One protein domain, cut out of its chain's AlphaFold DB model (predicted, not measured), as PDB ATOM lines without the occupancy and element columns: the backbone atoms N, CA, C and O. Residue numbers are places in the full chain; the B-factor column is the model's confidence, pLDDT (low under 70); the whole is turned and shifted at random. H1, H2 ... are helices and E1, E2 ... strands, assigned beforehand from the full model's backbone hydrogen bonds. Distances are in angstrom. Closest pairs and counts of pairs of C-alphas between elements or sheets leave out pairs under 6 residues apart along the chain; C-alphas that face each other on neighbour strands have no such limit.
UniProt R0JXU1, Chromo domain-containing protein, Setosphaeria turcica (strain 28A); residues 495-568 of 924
ATOM      1  N   THR A 495     304.067 258.747 429.905       78.69
ATOM      2  CA  THR A 495     304.074 257.518 429.090       78.69
ATOM      3  C   THR A 495     303.856 257.773 427.599       78.69
ATOM      4  O   THR A 495     303.184 258.731 427.202       78.69
ATOM      5  N   ARG A 496     304.463 256.923 426.763       80.62
ATOM      6  CA  ARG A 496     304.401 256.967 425.293       80.62
ATOM      7  C   ARG A 496     304.538 255.556 424.713       80.62
ATOM      8  O   ARG A 496     305.354 254.782 425.205       80.62
ATOM      9  N   ILE A 497     303.815 255.227 423.641       81.75
ATOM     10  CA  ILE A 497     304.009 253.949 422.929       81.75
ATOM     11  C   ILE A 497     305.149 254.090 421.903       81.75
ATOM     12  O   ILE A 497     305.197 255.059 421.141       81.75
ATOM     13  N   LEU A 498     306.074 253.125 421.890       80.75
ATOM     14  CA  LEU A 498     307.193 253.046 420.944       80.75
ATOM     15  C   LEU A 498     306.917 252.065 419.795       80.75
ATOM     16  O   LEU A 498     307.013 252.432 418.625       80.75
ATOM     17  N   ASP A 499     306.596 250.813 420.124       77.00
ATOM     18  CA  ASP A 499     306.623 249.668 419.201       77.00
ATOM     19  C   ASP A 499     305.507 248.657 419.538       77.00
ATOM     20  O   ASP A 499     305.050 248.590 420.682       77.00
ATOM     21  N   ARG A 500     305.075 247.861 418.553       81.88
ATOM     22  CA  ARG A 500     304.031 246.832 418.682       81.88
ATOM     23  C   ARG A 500     304.580 245.489 418.218       81.88
ATOM     24  O   ARG A 500     304.649 245.197 417.025       81.88
ATOM     25  N   ARG A 501     304.940 244.649 419.183       78.25
ATOM     26  CA  ARG A 501     305.597 243.358 418.965       78.25
ATOM     27  C   ARG A 501     304.598 242.211 418.961       78.25
ATOM     28  O   ARG A 501     303.599 242.227 419.680       78.25
ATOM     29  N   GLN A 502     304.909 241.182 418.178       75.56
ATOM     30  CA  GLN A 502     304.201 239.905 418.182       75.56
ATOM     31  C   GLN A 502     305.176 238.778 418.511       75.56
ATOM     32  O   GLN A 502     306.213 238.646 417.865       75.56
ATOM     33  N   THR A 503     304.845 237.951 419.502       69.56
ATOM     34  CA  THR A 503     305.660 236.777 419.843       69.56
ATOM     35  C   THR A 503     305.493 235.672 418.804       69.56
ATOM     36  O   THR A 503     304.384 235.162 418.618       69.56
ATOM     37  N   GLU A 504     306.593 235.248 418.180       45.41
ATOM     38  CA  GLU A 504     306.609 234.086 417.287       45.41
ATOM     39  C   GLU A 504     306.476 232.788 418.102       45.41
ATOM     40  O   GLU A 504     307.421 232.301 418.717       45.41
ATOM     41  N   GLY A 505     305.265 232.230 418.139       49.78
ATOM     42  CA  GLY A 505     304.962 231.014 418.886       49.78
ATOM     43  C   GLY A 505     303.557 230.483 418.607       49.78
ATOM     44  O   GLY A 505     302.810 231.029 417.797       49.78
ATOM     45  N   ALA A 506     303.164 229.414 419.305       42.50
ATOM     46  CA  ALA A 506     301.879 228.732 419.088       42.50
ATOM     47  C   ALA A 506     300.627 229.579 419.415       42.50
ATOM     48  O   ALA A 506     299.509 229.158 419.109       42.50
ATOM     49  N   THR A 507     300.806 230.755 420.029       44.44
ATOM     50  CA  THR A 507     299.761 231.760 420.264       44.44
ATOM     51  C   THR A 507     300.332 233.138 419.932       44.44
ATOM     52  O   THR A 507     301.280 233.572 420.582       44.44
ATOM     53  N   THR A 508     299.761 233.837 418.953       61.19
ATOM     54  CA  THR A 508     300.110 235.235 418.661       61.19
ATOM     55  C   THR A 508     299.577 236.134 419.771       61.19
ATOM     56  O   THR A 508     298.363 236.207 419.970       61.19
ATOM     57  N   ARG A 509     300.468 236.819 420.489       65.25
ATOM     58  CA  ARG A 509     300.125 237.862 421.463       65.25
ATOM     59  C   ARG A 509     300.723 239.187 421.015       65.25
ATOM     60  O   ARG A 509     301.869 239.209 420.571       65.25
ATOM     61  N   ASN A 510     299.940 240.256 421.141       75.00
ATOM     62  CA  ASN A 510     300.370 241.621 420.866       75.00
ATOM     63  C   ASN A 510     300.890 242.249 422.166       75.00
ATOM     64  O   ASN A 510     300.144 242.343 423.145       75.00
ATOM     65  N   TYR A 511     302.141 242.697 422.146       80.12
ATOM     66  CA  TYR A 511     302.782 243.436 423.230       80.12
ATOM     67  C   TYR A 511     303.114 244.848 422.748       80.12
ATOM     68  O   TYR A 511     303.687 245.019 421.672       80.12
ATOM     69  N   TYR A 512     302.758 245.856 423.537       84.50
ATOM     70  CA  TYR A 512     303.127 247.246 423.289       84.50
ATOM     71  C   TYR A 512     304.363 247.585 424.111       84.50
ATOM     72  O   TYR A 512     304.380 247.404 425.326       84.50
ATOM     73  N   VAL A 513     305.395 248.093 423.448       84.75
ATOM     74  CA  VAL A 513     306.599 248.608 424.095       84.75
ATOM     75  C   VAL A 513     306.315 250.048 424.508       84.75
ATOM     76  O   VAL A 513     306.127 250.908 423.645       84.75
ATOM     77  N   VAL A 514     306.253 250.312 425.811       84.19
ATOM     78  CA  VAL A 514     305.908 251.628 426.370       84.19
ATOM     79  C   VAL A 514     307.155 252.270 426.975       84.19
ATOM     80  O   VAL A 514     307.799 251.673 427.835       84.19
ATOM     81  N   GLU A 515     307.490 253.489 426.544       82.81
ATOM     82  CA  GLU A 515     308.471 254.345 427.220       82.81
ATOM     83  C   GLU A 515     307.789 255.025 428.412       82.81
ATOM     84  O   GLU A 515     306.759 255.688 428.258       82.81
ATOM     85  N   ILE A 516     308.373 254.861 429.598       80.12
ATOM     86  CA  ILE A 516     307.903 255.419 430.863       80.12
ATOM     87  C   ILE A 516     308.987 256.368 431.379       80.12
ATOM     88  O   ILE A 516     310.089 255.952 431.734       80.12
ATOM     89  N   VAL A 517     308.689 257.665 431.396       75.88
ATOM     90  CA  VAL A 517     309.618 258.718 431.822       75.88
ATOM     91  C   VAL A 517     309.197 259.236 433.191       75.88
ATOM     92  O   VAL A 517     308.216 259.974 433.328       75.88
ATOM     93  N   HIS A 518     309.952 258.854 434.215       73.81
ATOM     94  CA  HIS A 518     309.774 259.358 435.573       73.81
ATOM     95  C   HIS A 518     310.276 260.810 435.675       73.81
ATOM     96  O   HIS A 518     311.137 261.231 434.903       73.81
ATOM     97  N   GLY A 519     309.701 261.599 436.593       61.59
ATOM     98  CA  GLY A 519     309.821 263.067 436.649       61.59
ATOM     99  C   GLY A 519     311.235 263.621 436.894       61.59
ATOM    100  O   GLY A 519     311.537 264.084 437.989       61.59
ATOM    101  N   GLY A 520     312.077 263.596 435.862       62.16
ATOM    102  CA  GLY A 520     313.489 263.966 435.885       62.16
ATOM    103  C   GLY A 520     314.173 263.453 434.617       62.16
ATOM    104  O   GLY A 520     313.965 264.012 433.543       62.16
ATOM    105  N   GLU A 521     314.954 262.375 434.741       59.47
ATOM    106  CA  GLU A 521     315.769 261.817 433.642       59.47
ATOM    107  C   GLU A 521     315.685 260.285 433.471       59.47
ATOM    108  O   GLU A 521     316.185 259.761 432.474       59.47
ATOM    109  N   GLN A 522     315.047 259.542 434.387       62.38
ATOM    110  CA  GLN A 522     314.943 258.083 434.257       62.38
ATOM    111  C   GLN A 522     313.881 257.677 433.230       62.38
ATOM    112  O   GLN A 522     312.692 257.959 433.394       62.38
ATOM    113  N   ARG A 523     314.342 256.969 432.194       74.00
ATOM    114  CA  ARG A 523     313.520 256.285 431.193       74.00
ATOM    115  C   ARG A 523     313.518 254.791 431.481       74.00
ATOM    116  O   ARG A 523     314.583 254.191 431.612       74.00
ATOM    117  N   GLU A 524     312.337 254.209 431.520       79.12
ATOM    118  CA  GLU A 524     312.104 252.774 431.614       79.12
ATOM    119  C   GLU A 524     311.315 252.321 430.378       79.12
ATOM    120  O   GLU A 524     310.594 253.116 429.771       79.12
ATOM    121  N   ILE A 525     311.505 251.072 429.954       82.00
ATOM    122  CA  ILE A 525     310.833 250.503 428.781       82.00
ATOM    123  C   ILE A 525     310.180 249.191 429.208       82.00
ATOM    124  O   ILE A 525     310.880 248.232 429.524       82.00
ATOM    125  N   GLU A 526     308.848 249.153 429.206       81.25
ATOM    126  CA  GLU A 526     308.058 247.996 429.643       81.25
ATOM    127  C   GLU A 526     307.305 247.374 428.455       81.25
ATOM    128  O   GLU A 526     306.711 248.084 427.640       81.25
ATOM    129  N   GLU A 527     307.320 246.040 428.343       83.00
ATOM    130  CA  GLU A 527     306.515 245.306 427.358       83.00
ATOM    131  C   GLU A 527     305.139 244.970 427.950       83.00
ATOM    132  O   GLU A 527     304.957 243.995 428.683       83.00
ATOM    133  N   VAL A 528     304.149 245.804 427.634       80.81
ATOM    134  CA  VAL A 528     302.797 245.742 428.194       80.81
ATOM    135  C   VAL A 528     301.879 244.924 427.281       80.81
ATOM    136  O   VAL A 528     301.692 245.234 426.104       80.81
ATOM    137  N   ASP A 529     301.266 243.873 427.829       78.56
ATOM    138  CA  ASP A 529     300.246 243.073 427.136       78.56
ATOM    139  C   ASP A 529     299.035 243.947 426.743       78.56
ATOM    140  O   ASP A 529     298.585 244.793 427.521       78.56
ATOM    141  N   MET A 530     298.469 243.722 425.552       74.62
ATOM    142  CA  MET A 530     297.282 244.432 425.046       74.62
ATOM    143  C   MET A 530     296.107 244.487 426.043       74.62
ATOM    144  O   MET A 530     295.359 245.461 426.051       74.62
ATOM    145  N   SER A 531     295.947 243.487 426.913       75.75
ATOM    146  CA  SER A 531     294.917 243.470 427.964       75.75
ATOM    147  C   SER A 531     295.128 244.498 429.089       75.75
ATOM    148  O   SER A 531     294.196 244.772 429.846       75.75
ATOM    149  N   ARG A 532     296.333 245.074 429.210       73.62
ATOM    150  CA  ARG A 532     296.725 246.014 430.274       73.62
ATOM    151  C   ARG A 532     297.146 247.398 429.775       73.62
ATOM    152  O   ARG A 532     297.325 248.277 430.609       73.62
ATOM    153  N   ILE A 533     297.259 247.638 428.466       79.56
ATOM    154  CA  ILE A 533     297.795 248.901 427.910       79.56
ATOM    155  C   ILE A 533     297.097 250.172 428.440       79.56
ATOM    156  O   ILE A 533     297.768 251.146 428.775       79.56
ATOM    157  N   LEU A 534     295.775 250.128 428.645       78.12
ATOM    158  CA  LEU A 534     294.980 251.238 429.199       78.12
ATOM    159  C   LEU A 534     295.227 251.522 430.698       78.12
ATOM    160  O   LEU A 534     294.670 252.473 431.237       78.12
ATOM    161  N   GLN A 535     296.047 250.716 431.384       77.31
ATOM    162  CA  GLN A 535     296.547 251.009 432.736       77.31
ATOM    163  C   GLN A 535     297.778 251.933 432.697       77.31
ATOM    164  O   GLN A 535     298.043 252.627 433.671       77.31
ATOM    165  N   TYR A 536     298.517 251.948 431.583       72.88
ATOM    166  CA  TYR A 536     299.796 252.656 431.436       72.88
ATOM    167  C   TYR A 536     299.693 253.873 430.508       72.88
ATOM    168  O   TYR A 536     300.398 254.862 430.700       72.88
ATOM    169  N   VAL A 537     298.829 253.812 429.492       73.25
ATOM    170  CA  VAL A 537     298.710 254.820 428.429       73.25
ATOM    171  C   VAL A 537     297.263 255.301 428.322       73.25
ATOM    172  O   VAL A 537     296.322 254.533 428.519       73.25
ATOM    173  N   SER A 538     297.076 256.588 428.017       73.75
ATOM    174  CA  SER A 538     295.745 257.159 427.799       73.75
ATOM    175  C   SER A 538     295.065 256.561 426.548       73.75
ATOM    176  O   SER A 538     295.757 256.254 425.573       73.75
ATOM    177  N   PRO A 539     293.719 256.436 426.512       71.44
ATOM    178  CA  PRO A 539     293.013 255.927 425.331       71.44
ATOM    179  C   PRO A 539     293.352 256.689 424.039       71.44
ATOM    180  O   PRO A 539     293.485 256.073 422.987       71.44
ATOM    181  N   ALA A 540     293.565 258.006 424.139       62.75
ATOM    182  CA  ALA A 540     293.892 258.869 423.008       62.75
ATOM    183  C   ALA A 540     295.291 258.612 422.415       62.75
ATOM    184  O   ALA A 540     295.434 258.623 421.198       62.75
ATOM    185  N   GLU A 541     296.325 258.346 423.227       73.00
ATOM    186  CA  GLU A 541     297.662 258.002 422.699       73.00
ATOM    187  C   GLU A 541     297.695 256.569 422.131       73.00
ATOM    188  O   GLU A 541     298.412 256.319 421.165       73.00
ATOM    189  N   LEU A 542     296.863 255.644 422.636       77.12
ATOM    190  CA  LEU A 542     296.671 254.332 422.001       77.12
ATOM    191  C   LEU A 542     295.985 254.457 420.630       77.12
ATOM    192  O   LEU A 542     296.464 253.891 419.648       77.12
ATOM    193  N   GLU A 543     294.892 255.220 420.547       70.62
ATOM    194  CA  GLU A 543     294.190 255.499 419.288       70.62
ATOM    195  C   GLU A 543     295.099 256.231 418.288       70.62
ATOM    196  O   GLU A 543     295.156 255.868 417.111       70.62
ATOM    197  N   ARG A 544     295.874 257.220 418.751       70.44
ATOM    198  CA  ARG A 544     296.877 257.925 417.943       70.44
ATOM    199  C   ARG A 544     297.949 256.966 417.409       70.44
ATOM    200  O   ARG A 544     298.273 257.033 416.224       70.44
ATOM    201  N   TYR A 545     298.479 256.076 418.249       78.00
ATOM    202  CA  TYR A 545     299.517 255.118 417.859       78.00
ATOM    203  C   TYR A 545     299.024 254.101 416.818       78.00
ATOM    204  O   TYR A 545     299.692 253.889 415.806       78.00
ATOM    205  N   GLU A 546     297.846 253.506 417.017       77.94
ATOM    206  CA  GLU A 546     297.275 252.542 416.066       77.94
ATOM    207  C   GLU A 546     296.928 253.199 414.719       77.94
ATOM    208  O   GLU A 546     297.228 252.633 413.668       77.94
ATOM    209  N   ASN A 547     296.404 254.432 414.720       70.50
ATOM    210  CA  ASN A 547     296.195 255.204 413.488       70.50
ATOM    211  C   ASN A 547     297.520 255.546 412.767       70.50
ATOM    212  O   ASN A 547     297.572 255.565 411.535       70.50
ATOM    213  N   GLU A 548     298.606 255.790 413.509       67.56
ATOM    214  CA  GLU A 548     299.944 256.026 412.952       67.56
ATOM    215  C   GLU A 548     300.564 254.746 412.355       67.56
ATOM    216  O   GLU A 548     301.137 254.810 411.266       67.56
ATOM    217  N   GLN A 549     300.383 253.577 412.986       71.88
ATOM    218  CA  GLN A 549     300.775 252.286 412.402       71.88
ATOM    219  C   GLN A 549     299.956 251.957 411.148       71.88
ATOM    220  O   GLN A 549     300.537 251.634 410.114       71.88
ATOM    221  N   PHE A 550     298.629 252.119 411.192       66.00
ATOM    222  CA  PHE A 550     297.753 251.849 410.047       66.00
ATOM    223  C   PHE A 550     298.099 252.722 408.828       66.00
ATOM    224  O   PHE A 550     298.074 252.243 407.694       66.00
ATOM    225  N   ARG A 551     298.506 253.984 409.044       67.94
ATOM    226  CA  ARG A 551     299.042 254.860 407.985       67.94
ATOM    227  C   ARG A 551     300.296 254.263 407.337       67.94
ATOM    228  O   ARG A 551     300.376 254.216 406.114       67.94
ATOM    229  N   LEU A 552     301.263 253.812 408.140       67.62
ATOM    230  CA  LEU A 552     302.533 253.261 407.651       67.62
ATOM    231  C   LEU A 552     302.350 251.911 406.938       67.62
ATOM    232  O   LEU A 552     302.976 251.676 405.906       67.62
ATOM    233  N   GLU A 553     301.466 251.050 407.449       70.19
ATOM    234  CA  GLU A 553     301.088 249.786 406.806       70.19
ATOM    235  C   GLU A 553     300.414 250.052 405.443       70.19
ATOM    236  O   GLU A 553     300.849 249.502 404.429       70.19
ATOM    237  N   ALA A 554     299.446 250.976 405.374       60.38
ATOM    238  CA  ALA A 554     298.763 251.343 404.128       60.38
ATOM    239  C   ALA A 554     299.680 252.037 403.096       60.38
ATOM    240  O   ALA A 554     299.563 251.782 401.895       60.38
ATOM    241  N   GLU A 555     300.612 252.892 403.532       64.19
ATOM    242  CA  GLU A 555     301.617 253.505 402.651       64.19
ATOM    243  C   GLU A 555     302.582 252.445 402.080       64.19
ATOM    244  O   GLU A 555     302.889 252.471 400.884       64.19
ATOM    245  N   ALA A 556     302.997 251.459 402.885       65.81
ATOM    246  CA  ALA A 556     303.822 250.341 402.423       65.81
ATOM    247  C   ALA A 556     303.078 249.419 401.435       65.81
ATOM    248  O   ALA A 556     303.662 249.001 400.431       65.81
ATOM    249  N   GLU A 557     301.793 249.130 401.668       66.62
ATOM    250  CA  GLU A 557     300.963 248.364 400.729       66.62
ATOM    251  C   GLU A 557     300.743 249.105 399.405       66.62
ATOM    252  O   GLU A 557     300.877 248.502 398.339       66.62
ATOM    253  N   ALA A 558     300.484 250.415 399.438       62.97
ATOM    254  CA  ALA A 558     300.344 251.223 398.227       62.97
ATOM    255  C   ALA A 558     301.621 251.196 397.364       62.97
ATOM    256  O   ALA A 558     301.543 251.064 396.141       62.97
ATOM    257  N   ILE A 559     302.802 251.253 397.993       71.81
ATOM    258  CA  ILE A 559     304.095 251.114 397.307       71.81
ATOM    259  C   ILE A 559     304.251 249.705 396.707       71.81
ATOM    260  O   ILE A 559     304.647 249.580 395.545       71.81
ATOM    261  N   ALA A 560     303.899 248.650 397.448       68.69
ATOM    262  CA  ALA A 560     303.984 247.269 396.970       68.69
ATOM    263  C   ALA A 560     303.048 246.992 395.775       68.69
ATOM    264  O   ALA A 560     303.472 246.391 394.786       68.69
ATOM    265  N   VAL A 561     301.806 247.484 395.822       69.94
ATOM    266  CA  VAL A 561     300.829 247.359 394.725       69.94
ATOM    267  C   VAL A 561     301.288 248.130 393.485       69.94
ATOM    268  O   VAL A 561     301.209 247.604 392.373       69.94
ATOM    269  N   CYS A 562     301.832 249.341 393.645       70.62
ATOM    270  CA  CYS A 562     302.433 250.087 392.536       70.62
ATOM    271  C   CYS A 562     303.601 249.321 391.892       70.62
ATOM    272  O   CYS A 562     303.663 249.232 390.663       70.62
ATOM    273  N   ALA A 563     304.478 248.708 392.695       74.31
ATOM    274  CA  ALA A 563     305.587 247.896 392.197       74.31
ATOM    275  C   ALA A 563     305.113 246.634 391.445       74.31
ATOM    276  O   ALA A 563     305.655 246.318 390.384       74.31
ATOM    277  N   GLU A 564     304.074 245.935 391.925       76.50
ATOM    278  CA  GLU A 564     303.500 244.786 391.204       76.50
ATOM    279  C   GLU A 564     302.858 245.216 389.871       76.50
ATOM    280  O   GLU A 564     303.042 244.556 388.844       76.50
ATOM    281  N   ILE A 565     302.148 246.351 389.849       73.50
ATOM    282  CA  ILE A 565     301.564 246.917 388.625       73.50
ATOM    283  C   ILE A 565     302.663 247.279 387.612       73.50
ATOM    284  O   ILE A 565     302.518 246.962 386.424       73.50
ATOM    285  N   GLU A 566     303.769 247.883 388.056       76.19
ATOM    286  CA  GLU A 566     304.920 248.189 387.202       76.19
ATOM    287  C   GLU A 566     305.585 246.909 386.670       76.19
ATOM    288  O   GLU A 566     305.838 246.798 385.465       76.19
ATOM    289  N   GLU A 567     305.796 245.890 387.510       73.25
ATOM    290  CA  GLU A 567     306.392 244.630 387.060       73.25
ATOM    291  C   GLU A 567     305.475 243.884 386.075       73.25
ATOM    292  O   GLU A 567     305.937 243.338 385.068       73.25
ATOM    293  N   LEU A 568     304.156 243.910 386.288       74.25
ATOM    294  CA  LEU A 568     303.173 243.372 385.343       74.25
ATOM    295  C   LEU A 568     303.137 244.164 384.027       74.25
ATOM    296  O   LEU A 568     302.965 243.558 382.964       74.25
TER     297      LEU A 568
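What this domain is: This is residues 495 to 568 of the 924 residues of the protein "Chromo domain-containing protein" of Setosphaeria turcica (strain 28A) (UniProt R0JXU1). A strongly twisted sheet has short helix H1 over one face; long helix H2 passes edge strand E1, and its residues 550 to 568 stick out as an arm. The 74 printed residues run E1, E2, E3, H1, H2, mixed in class; the strands form a meander, each the antiparallel neighbour of the one before. The whole is loose, with radius of gyration of the C-alphas 16.3 A and spans 54 by 32 by 21 A.

How they stand to each other: E2, residues 510 to 517, forms hairpins with E1, residues 495 to 502, N 498 and O 513 being 2.8 A apart, and E3, residues 523 to 529, N 514 and O 526 being 2.9 A apart. H1, residues 533 to 536, is on the sheet; its C-alpha 533 is 7.2 A from C-alpha 512, its closest in E2. H2, residues 539 to 568, only grazes the sheet; its C-alpha 545 is 6.9 A from C-alpha 497, its closest in E1. In H2 every O i to N i+4 pair is within hydrogen-bond range.

Where its parts are: E1 begins at C-alpha 495 (304.074, 257.518, 429.090); H2, 43.1 A long, ends at C-alpha 568 (303.173, 243.372, 385.343).

The domain as a whole: The printed part has no cut; 23 residues, among them 503 to 509, have pLDDT under 70.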